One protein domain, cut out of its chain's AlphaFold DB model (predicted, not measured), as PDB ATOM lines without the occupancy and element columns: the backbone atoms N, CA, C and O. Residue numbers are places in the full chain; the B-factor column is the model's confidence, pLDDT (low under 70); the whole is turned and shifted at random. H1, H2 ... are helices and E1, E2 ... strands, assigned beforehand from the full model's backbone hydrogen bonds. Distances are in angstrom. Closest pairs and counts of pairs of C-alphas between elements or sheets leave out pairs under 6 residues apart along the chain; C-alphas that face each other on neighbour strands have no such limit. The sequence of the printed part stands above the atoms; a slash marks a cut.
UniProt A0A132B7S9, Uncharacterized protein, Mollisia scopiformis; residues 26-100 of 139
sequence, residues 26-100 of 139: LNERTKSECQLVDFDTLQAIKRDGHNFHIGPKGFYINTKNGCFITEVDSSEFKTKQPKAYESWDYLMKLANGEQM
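AT A GLANCE: This is residues 26 to 100 of the 139 residues of an uncharacterized protein of Mollisia scopiformis (UniProt A0A132B7S9). A small, twisted sheet of four strands has helix H2 packed over its inner strands E4 and E3, while the longer helix H4 passes by its edge strand E2. The short helix H3 lies off the sheet, close to one end of H2 and to H4 without clearly touching either, and the short H1 lies out beyond edge strand E1, away from the other helices. The printed part has 75 residues, with four named helices and four named strands in the order H1 E1 H2 E2 E3 E4 H3 H4; the sheet is mixed, in the order E1 E4 E3 E2, and the class is mixed, helices and strands. The whole is compact, with a radius of gyration of the C-alphas of 12.7 A and spans of 39 by 29 by 20 A.

IN THESE COORDINATES: Find C-alpha 28 at (35.857, 21.882, -34.996), where H1 begins and runs to residue 32. Next come E1, residues 34 to 36, and H2, residues 39 to 46, 10.1 A long. Three strands follow: E2, residues 52 to 55, 10.0 A; E3, residues 58 to 63, from C-alpha 58 at (25.780, 24.417, -45.290), 16.2 A; and E4, residues 66 to 70, 13.8 A. H3 holds residues 75 to 80, and H4, residues 82 to 95, runs 19.8 A to C-alpha 95 at (34.937, 16.293, -52.575).

HOW THE PARTS SIT: Start at the sheet, where E2, E3 and E4 form a meander, each strand the antiparallel neighbour of the one before, in two hairpins. Look for N 60 and O 53 at 2.9 A between E3 and E2, and N 61 and O 68 at 2.9 A between E4 and E3. E1 is parallel to E4, with N 35 and O 67 at 2.8 A. E1, H2 and E2 make a split strand-helix-strand unit, two strands of one sheet with a helix between them along the chain and with E4 and E3 between them in the sheet; its crossover is right-handed. H2 lies over E4 and E3 at a height over the sheet of 8.6 A; its closest C-alphas to E4 are Phe 39 and Thr 70, 5.9 A. H4 is on the sheet too, its C-alpha of Trp 88 6.5 A from that of Ile 54 in E2, the closest pair. H3 is close to but not clearly touching H4, at a steep tilt of 57 degrees, opposite ways; the closest C-alphas, Lys 78 and Tyr 85, are 5.9 A apart. In H2, H3 and H4 every O i to N i+4 pair is within hydrogen-bond range; in H1 it is 0 of 1, with 2 of 2 O i to N i+3 pairs.

THE WHOLE: The C-alphas farthest apart, Asn 65 and Gln 99, are 39.4 A from each other. The printed part has no cut, and the links between named elements are tight. The mean pLDDT of the printed part is 72.6; look for values under 70 at, among others, residues 26 to 33 and 48 to 51.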
ATOM      1  N   LEU A  26      35.694  21.633 -42.253       40.12
ATOM      2  CA  LEU A  26      35.686  22.831 -41.411       40.12
ATOM      3  C   LEU A  26      36.017  22.425 -39.971       40.12
ATOM      4  O   LEU A  26      35.195  21.756 -39.325       40.12
ATOM      5  N   ASN A  27      37.220  22.819 -39.551       37.31
ATOM      6  CA  ASN A  27      37.823  22.664 -38.236       37.31
ATOM      7  C   ASN A  27      36.735  22.686 -37.149       37.31
ATOM      8  O   ASN A  27      35.834  23.530 -37.205       37.31
ATOM      9  N   GLU A  28      36.795  21.823 -36.135       41.50
ATOM     10  CA  GLU A  28      35.857  21.882 -34.996       41.50
ATOM     11  C   GLU A  28      35.838  23.270 -34.322       41.50
ATOM     12  O   GLU A  28      34.829  23.658 -33.740       41.50
ATOM     13  N   ARG A  29      36.887  24.083 -34.516       39.31
ATOM     14  CA  ARG A  29      36.921  25.513 -34.156       39.31
ATOM     15  C   ARG A  29      35.916  26.393 -34.904       39.31
ATOM     16  O   ARG A  29      35.396  27.338 -34.334       39.31
ATOM     17  N   THR A  30      35.579  26.088 -36.153       45.97
ATOM     18  CA  THR A  30      34.560  26.847 -36.907       45.97
ATOM     19  C   THR A  30      33.140  26.574 -36.410       45.97
ATOM     20  O   THR A  30      32.234  27.365 -36.661       45.97
ATOM     21  N   LYS A  31      32.931  25.476 -35.667       43.44
ATOM     22  CA  LYS A  31      31.657  25.187 -34.993       43.44
ATOM     23  C   LYS A  31      31.431  26.054 -33.750       43.44
ATOM     24  O   LYS A  31      30.287  26.171 -33.333       43.44
ATOM     25  N   SER A  32      32.471  26.649 -33.156       50.16
ATOM     26  CA  SER A  32      32.317  27.380 -31.890       50.16
ATOM     27  C   SER A  32      31.912  28.851 -32.034       50.16
ATOM     28  O   SER A  32      31.636  29.474 -31.016       50.16
ATOM     29  N   GLU A  33      31.836  29.409 -33.250       65.88
ATOM     30  CA  GLU A  33      31.534  30.844 -33.448       65.88
ATOM     31  C   GLU A  33      30.389  31.153 -34.434       65.88
ATOM     32  O   GLU A  33      29.930  32.293 -34.484       65.88
ATOM     33  N   CYS A  34      29.893  30.171 -35.201       73.62
ATOM     34  CA  CYS A  34      28.810  30.391 -36.166       73.62
ATOM     35  C   CYS A  34      27.451  29.941 -35.613       73.62
ATOM     36  O   CYS A  34      27.275  28.782 -35.238       73.62
ATOM     37  N   GLN A  35      26.472  30.844 -35.603       83.94
ATOM     38  CA  GLN A  35      25.113  30.567 -35.148       83.94
ATOM     39  C   GLN A  35      24.298  29.875 -36.249       83.94
ATOM     40  O   GLN A  35      24.206  30.375 -37.371       83.94
ATOM     41  N   LEU A  36      23.682  28.737 -35.917       83.56
ATOM     42  CA  LEU A  36      22.721  28.070 -36.794       83.56
ATOM     43  C   LEU A  36      21.427  28.894 -36.848       83.56
ATOM     44  O   LEU A  36      20.853  29.210 -35.805       83.56
ATOM     45  N   VAL A  37      20.982  29.241 -38.050       85.25
ATOM     46  CA  VAL A  37      19.764  30.020 -38.308       85.25
ATOM     47  C   VAL A  37      18.939  29.354 -39.404       85.25
ATOM     48  O   VAL A  37      19.473  28.605 -40.222       85.25
ATOM     49  N   ASP A  38      17.636  29.630 -39.425       85.25
ATOM     50  CA  ASP A  38      16.782  29.228 -40.540       85.25
ATOM     51  C   ASP A  38      17.109  30.011 -41.826       85.25
ATOM     52  O   ASP A  38      17.812  31.031 -41.825       85.25
ATOM     53  N   PHE A  39      16.593  29.515 -42.949       81.62
ATOM     54  CA  PHE A  39      16.882  30.073 -44.263       81.62
ATOM     55  C   PHE A  39      16.382  31.513 -44.430       81.62
ATOM     56  O   PHE A  39      17.062  32.329 -45.056       81.62
ATOM     57  N   ASP A  40      15.213  31.844 -43.881       83.56
ATOM     58  CA  ASP A  40      14.615  33.174 -44.022       83.56
ATOM     59  C   ASP A  40      15.404  34.224 -43.229       83.56
ATOM     60  O   ASP A  40      15.684  35.315 -43.737       83.56
ATOM     61  N   THR A  41      15.865  33.862 -42.035       84.75
ATOM     62  CA  THR A  41      16.782  34.653 -41.210       84.75
ATOM     63  C   THR A  41      18.108  34.857 -41.932       84.75
ATOM     64  O   THR A  41      18.606  35.980 -42.020       84.75
ATOM     65  N   LEU A  42      18.660  33.801 -42.533       81.81
ATOM     66  CA  LEU A  42      19.888  33.905 -43.315       81.81
ATOM     67  C   LEU A  42      19.719  34.827 -44.537       81.81
ATOM     68  O   LEU A  42      20.612  35.614 -44.844       81.81
ATOM     69  N   GLN A  43      18.580  34.772 -45.233       80.81
ATOM     70  CA  GLN A  43      18.280  35.662 -46.363       80.81
ATOM     71  C   GLN A  43      18.104  37.119 -45.937       80.81
ATOM     72  O   GLN A  43      18.516  38.020 -46.670       80.81
ATOM     73  N   ALA A  44      17.520  37.366 -44.762       83.88
ATOM     74  CA  ALA A  44      17.450  38.706 -44.193       83.88
ATOM     75  C   ALA A  44      18.862  39.259 -43.945       83.88
ATOM     76  O   ALA A  44      19.171  40.356 -44.397       83.88
ATOM     77  N   ILE A  45      19.745  38.451 -43.349       79.06
ATOM     78  CA  ILE A  45      21.152  38.803 -43.094       79.06
ATOM     79  C   ILE A  45      21.937  38.971 -44.407       79.06
ATOM     80  O   ILE A  45      22.795  39.846 -44.518       79.06
ATOM     81  N   LYS A  46      21.627  38.175 -45.439       73.25
ATOM     82  CA  LYS A  46      22.251  38.266 -46.768       73.25
ATOM     83  C   LYS A  46      22.055  39.633 -47.420       73.25
ATOM     84  O   LYS A  46      22.913  40.054 -48.186       73.25
ATOM     85  N   ARG A  47      20.956  40.338 -47.135       70.56
ATOM     86  CA  ARG A  47      20.745  41.696 -47.666       70.56
ATOM     87  C   ARG A  47      21.789  42.692 -47.151       70.56
ATOM     88  O   ARG A  47      22.088  43.647 -47.861       70.56
ATOM     89  N   ASP A  48      22.378  42.413 -45.991       63.38
ATOM     90  CA  ASP A  48      23.331  43.293 -45.309       63.38
ATOM     91  C   ASP A  48      24.798  42.842 -45.472       63.38
ATOM     92  O   ASP A  48      25.722  43.587 -45.138       63.38
ATOM     93  N   GLY A  49      25.036  41.625 -45.978       58.53
ATOM     94  CA  GLY A  49      26.364  41.020 -46.120       58.53
ATOM     95  C   GLY A  49      26.750  40.723 -47.572       58.53
ATOM     96  O   GLY A  49      25.975  40.152 -48.329       58.53
ATOM     97  N   HIS A  50      27.989  41.047 -47.958       59.41
ATOM     98  CA  HIS A  50      28.490  40.816 -49.323       59.41
ATOM     99  C   HIS A  50      29.218  39.474 -49.521       59.41
ATOM    100  O   HIS A  50      29.434  39.070 -50.660       59.41
ATOM    101  N   ASN A  51      29.564  38.764 -48.440       63.53
ATOM    102  CA  ASN A  51      30.439  37.589 -48.492       63.53
ATOM    103  C   ASN A  51      29.691  36.309 -48.100       63.53
ATOM    104  O   ASN A  51      29.636  35.929 -46.928       63.53
ATOM    105  N   PHE A  52      29.123  35.643 -49.102       70.00
ATOM    106  CA  PHE A  52      28.493  34.332 -48.962       70.00
ATOM    107  C   PHE A  52      29.473  33.222 -49.329       70.00
ATOM    108  O   PHE A  52      30.179  33.308 -50.330       70.00
ATOM    109  N   HIS A  53      29.475  32.164 -48.525       71.81
ATOM    110  CA  HIS A  53      30.303  30.986 -48.753       71.81
ATOM    111  C   HIS A  53      29.421  29.742 -48.758       71.81
ATOM    112  O   HIS A  53      28.501  29.609 -47.952       71.81
ATOM    113  N   ILE A  54      29.709  28.827 -49.679       72.31
ATOM    114  CA  ILE A  54      29.080  27.511 -49.765       72.31
ATOM    115  C   ILE A  54      30.136  26.496 -49.355       72.31
ATOM    116  O   ILE A  54      31.248  26.513 -49.875       72.31
ATOM    117  N   GLY A  55      29.801  25.622 -48.416       69.19
ATOM    118  CA  GLY A  55      30.729  24.619 -47.909       69.19
ATOM    119  C   GLY A  55      30.002  23.383 -47.389       69.19
ATOM    120  O   GLY A  55      28.774  23.306 -47.432       69.19
ATOM    121  N   PRO A  56      30.743  22.389 -46.889       64.81
ATOM    122  CA  PRO A  56      30.221  21.036 -46.727       64.81
ATOM    123  C   PRO A  56      29.132  20.891 -45.664       64.81
ATOM    124  O   PRO A  56      28.335  19.962 -45.726       64.81
ATOM    125  N   LYS A  57      29.063  21.811 -44.695       65.38
ATOM    126  CA  LYS A  57      28.052  21.787 -43.623       65.38
ATOM    127  C   LYS A  57      26.887  22.753 -43.873       65.38
ATOM    128  O   LYS A  57      25.993  22.810 -43.038       65.38
ATOM    129  N   GLY A  58      26.883  23.514 -44.972       72.94
ATOM    130  CA  GLY A  58      25.780  24.417 -45.290       72.94
ATOM    131  C   GLY A  58      26.176  25.685 -46.043       72.94
ATOM    132  O   GLY A  58      27.218  25.767 -46.691       72.94
ATOM    133  N   PHE A  59      25.304  26.685 -45.968       78.38
ATOM    134  CA  PHE A  59      25.521  28.007 -46.544       78.38
ATOM    135  C   PHE A  59      25.856  28.973 -45.410       78.38
ATOM    136  O   PHE A  59      25.105  29.062 -44.436       78.38
ATOM    137  N   TYR A  60      26.975  29.683 -45.536       79.44
ATOM    138  CA  TYR A  60      27.544  30.521 -44.483       79.44
ATOM    139  C   TYR A  60      27.549  31.986 -44.903       79.44
ATOM    140  O   TYR A  60      27.866  32.323 -46.049       79.44
ATOM    141  N   ILE A  61      27.273  32.863 -43.944       79.81
ATOM    142  CA  ILE A  61      27.432  34.307 -44.092       79.81
ATOM    143  C   ILE A  61      28.234  34.819 -42.903       79.81
ATOM    144  O   ILE A  61      27.868  34.593 -41.750       79.81
ATOM    145  N   ASN A  62      29.323  35.529 -43.194       75.88
ATOM    146  CA  ASN A  62      30.092  36.239 -42.182       75.88
ATOM    147  C   ASN A  62      29.797  37.738 -42.289       75.88
ATOM    148  O   ASN A  62      29.954  38.341 -43.354       75.88
ATOM    149  N   THR A  63      29.341  38.333 -41.192       75.06
ATOM    150  CA  THR A  63      28.996  39.755 -41.100       75.06
ATOM    151  C   THR A  63      29.773  40.414 -39.965       75.06
ATOM    152  O   THR A  63      30.357  39.740 -39.120       75.06
ATOM    153  N   LYS A  64      29.715  41.749 -39.869       72.69
ATOM    154  CA  LYS A  64      30.257  42.471 -38.701       72.69
ATOM    155  C   LYS A  64      29.625  42.035 -37.371       72.69
ATOM    156  O   LYS A  64      30.241  42.225 -36.331       72.69
ATOM    157  N   ASN A  65      28.416  41.472 -37.416       73.44
ATOM    158  CA  ASN A  65      27.639  41.078 -36.243       73.44
ATOM    159  C   ASN A  65      27.867  39.615 -35.836       73.44
ATOM    160  O   ASN A  65      27.304  39.174 -34.838       73.44
ATOM    161  N   GLY A  66      28.667  38.865 -36.597       76.00
ATOM    162  CA  GLY A  66      28.957  37.460 -36.339       76.00
ATOM    163  C   GLY A  66      28.827  36.581 -37.580       76.00
ATOM    164  O   GLY A  66      28.547  37.052 -38.690       76.00
ATOM    165  N   CYS A  67      29.040  35.286 -37.357       79.88
ATOM    166  CA  CYS A  67      28.931  34.242 -38.364       79.88
ATOM    167  C   CYS A  67      27.594  33.502 -38.239       79.88
ATOM    168  O   CYS A  67      27.193  33.120 -37.140       79.88
ATOM    169  N   PHE A  68      26.931  33.256 -39.368       82.75
ATOM    170  CA  PHE A  68      25.640  32.572 -39.441       82.75
ATOM    171  C   PHE A  68      25.679  31.449 -40.476       82.75
ATOM    172  O   PHE A  68      26.290  31.600 -41.537       82.75
ATOM    173  N   ILE A  69      25.019  30.329 -40.180       84.75
ATOM    174  CA  ILE A  69      24.955  29.149 -41.050       84.75
ATOM    175  C   ILE A  69      23.520  28.624 -41.152       84.75
ATOM    176  O   ILE A  69      22.826  28.529 -40.145       84.75
ATOM    177  N   THR A  70      23.096  28.240 -42.360       83.38
ATOM    178  CA  THR A  70      21.876  27.443 -42.591       83.38
ATOM    179  C   THR A  70      22.225  26.116 -43.259       83.38
ATOM    180  O   THR A  70      23.161  26.032 -44.062       83.38
ATOM    181  N   GLU A  71      21.427  25.089 -42.990       80.44
ATOM    182  CA  GLU A  71      21.546  23.791 -43.655       80.44
ATOM    183  C   GLU A  71      21.031  23.856 -45.103       80.44
ATOM    184  O   GLU A  71      19.910  24.299 -45.377       80.44
ATOM    185  N   VAL A  72      21.867  23.393 -46.040       71.81
ATOM    186  CA  VAL A  72      21.591  23.388 -47.491       71.81
ATOM    187  C   VAL A  72      20.708  22.208 -47.907       71.81
ATOM    188  O   VAL A  72      19.992  22.299 -48.902       71.81
ATOM    189  N   ASP A  73      20.699  21.122 -47.128       67.00
ATOM    190  CA  ASP A  73      19.874  19.937 -47.404       67.00
ATOM    191  C   ASP A  73      18.392  20.118 -47.009       67.00
ATOM    192  O   ASP A  73      17.560  19.232 -47.204       67.00
ATOM    193  N   SER A  74      18.016  21.293 -46.494       68.75
ATOM    194  CA  SER A  74      16.615  21.600 -46.216       68.75
ATOM    195  C   SER A  74      15.799  21.671 -47.516       68.75
ATOM    196  O   SER A  74      16.220  22.253 -48.521       68.75
ATOM    197  N   SER A  75      14.590  21.098 -47.507       74.75
ATOM    198  CA  SER A  75      13.654  21.161 -48.645       74.75
ATOM    199  C   SER A  75      13.354  22.603 -49.071       74.75
ATOM    200  O   SER A  75      13.166  22.899 -50.254       74.75
ATOM    201  N   GLU A  76      13.370  23.517 -48.107       74.62
ATOM    202  CA  GLU A  76      13.198  24.946 -48.301       74.62
ATOM    203  C   GLU A  76      14.340  25.583 -49.106       74.62
ATOM    204  O   GLU A  76      14.071  26.306 -50.068       74.62
ATOM    205  N   PHE A  77      15.601  25.262 -48.791       76.44
ATOM    206  CA  PHE A  77      16.758  25.754 -49.544       76.44
ATOM    207  C   PHE A  77      16.734  25.245 -50.989       76.44
ATOM    208  O   PHE A  77      16.901  26.034 -51.920       76.44
ATOM    209  N   LYS A  78      16.442  23.951 -51.194       79.75
ATOM    210  CA  LYS A  78      16.335  23.347 -52.539       79.75
ATOM    211  C   LYS A  78      15.285  24.046 -53.400       79.75
ATOM    212  O   LYS A  78      15.512  24.284 -54.582       79.75
ATOM    213  N   THR A  79      14.153  24.408 -52.796       81.81
ATOM    214  CA  THR A  79      13.039  25.057 -53.500       81.81
ATOM    215  C   THR A  79      13.331  26.529 -53.791       81.81
ATOM    216  O   THR A  79      13.054  27.013 -54.887       81.81
ATOM    217  N   LYS A  80      13.900  27.260 -52.824       80.25
ATOM    218  CA  LYS A  80      14.144  28.707 -52.941       80.25
ATOM    219  C   LYS A  80      15.446  29.046 -53.688       80.25
ATOM    220  O   LYS A  80      15.555  30.148 -54.223       80.25
ATOM    221  N   GLN A  81      16.440  28.151 -53.724       78.12
ATOM    222  CA  GLN A  81      17.769  28.372 -54.327       78.12
ATOM    223  C   GLN A  81      18.291  27.128 -55.085       78.12
ATOM    224  O   GLN A  81      19.364  26.610 -54.763       78.12
ATOM    225  N   PRO A  82      17.590  26.661 -56.135       78.88
ATOM    226  CA  PRO A  82      17.934  25.415 -56.826       78.88
ATOM    227  C   PRO A  82      19.338  25.441 -57.447       78.88
ATOM    228  O   PRO A  82      20.101  24.496 -57.286       78.88
ATOM    229  N   LYS A  83      19.741  26.560 -58.065       78.81
ATOM    230  CA  LYS A  83      21.078  26.699 -58.671       78.81
ATOM    231  C   LYS A  83      22.212  26.631 -57.645       78.81
ATOM    232  O   LYS A  83      23.227  25.994 -57.894       78.81
ATOM    233  N   ALA A  84      22.042  27.276 -56.488       75.69
ATOM    234  CA  ALA A  84      23.049  27.242 -55.428       75.69
ATOM    235  C   ALA A  84      23.145  25.847 -54.792       75.69
ATOM    236  O   ALA A  84      24.237  25.415 -54.429       75.69
ATOM    237  N   TYR A  85      22.015  25.140 -54.691       79.56
ATOM    238  CA  TYR A  85      21.988  23.746 -54.262       79.56
ATOM    239  C   TYR A  85      22.720  22.836 -55.253       79.56
ATOM    240  O   TYR A  85      23.535  22.028 -54.827       79.56
ATOM    241  N   GLU A  86      22.502  22.993 -56.561       79.81
ATOM    242  CA  GLU A  86      23.223  22.221 -57.585       79.81
ATOM    243  C   GLU A  86      24.738  22.444 -57.531       79.81
ATOM    244  O   GLU A  86      25.500  21.483 -57.637       79.81
ATOM    245  N   SER A  87      25.187  23.687 -57.326       77.69
ATOM    246  CA  SER A  87      26.610  23.984 -57.121       77.69
ATOM    247  C   SER A  87      27.158  23.304 -55.869       77.69
ATOM    248  O   SER A  87      28.245  22.736 -55.911       77.69
ATOM    249  N   TRP A  88      26.417  23.346 -54.758       80.44
ATOM    250  CA  TRP A  88      26.816  22.673 -53.523       80.44
ATOM    251  C   TRP A  88      26.878  21.150 -53.696       80.44
ATOM    252  O   TRP A  88      27.888  20.547 -53.353       80.44
ATOM    253  N   ASP A  89      25.848  20.539 -54.286       81.94
ATOM    254  CA  ASP A  89      25.772  19.097 -54.553       81.94
ATOM    255  C   ASP A  89      26.932  18.634 -55.444       81.94
ATOM    256  O   ASP A  89      27.597  17.646 -55.141       81.94
ATOM    257  N   TYR A  90      27.247  19.400 -56.493       78.50
ATOM    258  CA  TYR A  90      28.405  19.145 -57.348       78.50
ATOM    259  C   TYR A  90      29.724  19.193 -56.565       78.50
ATOM    260  O   TYR A  90      30.538  18.275 -56.675       78.50
ATOM    261  N   LEU A  91      29.931  20.233 -55.748       75.69
ATOM    262  CA  LEU A  91      31.134  20.371 -54.921       75.69
ATOM    263  C   LEU A  91      31.266  19.230 -53.907       75.69
ATOM    264  O   LEU A  91      32.374  18.749 -53.680       75.69
ATOM    265  N   MET A  92      30.155  18.768 -53.330       78.94
ATOM    266  CA  MET A  92      30.148  17.640 -52.398       78.94
ATOM    267  C   MET A  92      30.498  16.320 -53.080       78.94
ATOM    268  O   MET A  92      31.318  15.570 -52.557       78.94
ATOM    269  N   LYS A  93      29.935  16.051 -54.261       77.62
ATOM    270  CA  LYS A  93      30.272  14.862 -55.061       77.62
ATOM    271  C   LYS A  93      31.740  14.854 -55.468       77.62
ATOM    272  O   LYS A  93      32.421  13.845 -55.301       77.62
ATOM    273  N   LEU A  94      32.253  16.006 -55.902       75.25
ATOM    274  CA  LEU A  94      33.668  16.181 -56.221       75.25
ATOM    275  C   LEU A  94      34.562  15.943 -54.991       75.25
ATOM    276  O   LEU A  94      35.554  15.225 -55.087       75.25
ATOM    277  N   ALA A  95      34.204  16.501 -53.828       69.38
ATOM    278  CA  ALA A  95      34.937  16.293 -52.575       69.38
ATOM    279  C   ALA A  95      34.915  14.824 -52.111       69.38
ATOM    280  O   ALA A  95      35.891  14.344 -51.540       69.38
ATOM    281  N   ASN A  96      33.837  14.097 -52.411       74.00
ATOM    282  CA  ASN A  96      33.706  12.662 -52.149       74.00
ATOM    283  C   ASN A  96      34.428  11.779 -53.185       74.00
ATOM    284  O   ASN A  96      34.405  10.554 -53.065       74.00
ATOM    285  N   GLY A  97      35.090  12.375 -54.182       69.25
ATOM    286  CA  GLY A  97      35.865  11.657 -55.195       69.25
ATOM    287  C   GLY A  97      35.030  11.049 -56.323       69.25
ATOM    288  O   GLY A  97      35.528  10.178 -57.038       69.25
ATOM    289  N   GLU A  98      33.779  11.480 -56.501       78.44
ATOM    290  CA  GLU A  98      32.959  11.064 -57.639       78.44
ATOM    291  C   GLU A  98      33.488  11.687 -58.940       78.44
ATOM    292  O   GLU A  98      33.826  12.873 -58.996       78.44
ATOM    293  N   GLN A  99      33.557  10.889 -60.010       69.12
ATOM    294  CA  GLN A  99      33.873  11.403 -61.341       69.12
ATOM    295  C   GLN A  99      32.639  12.098 -61.913       69.12
ATOM    296  O   GLN A  99      31.604  11.467 -62.124       69.12
ATOM    297  N   MET A 100      32.761  13.398 -62.164       65.00
ATOM    298  CA  MET A 100      31.677  14.239 -62.660       65.00
ATOM    299  C   MET A 100      32.014  14.740 -64.063       65.00
ATOM    300  O   MET A 100      33.155  15.120 -64.325       65.00
TER     301      MET A 100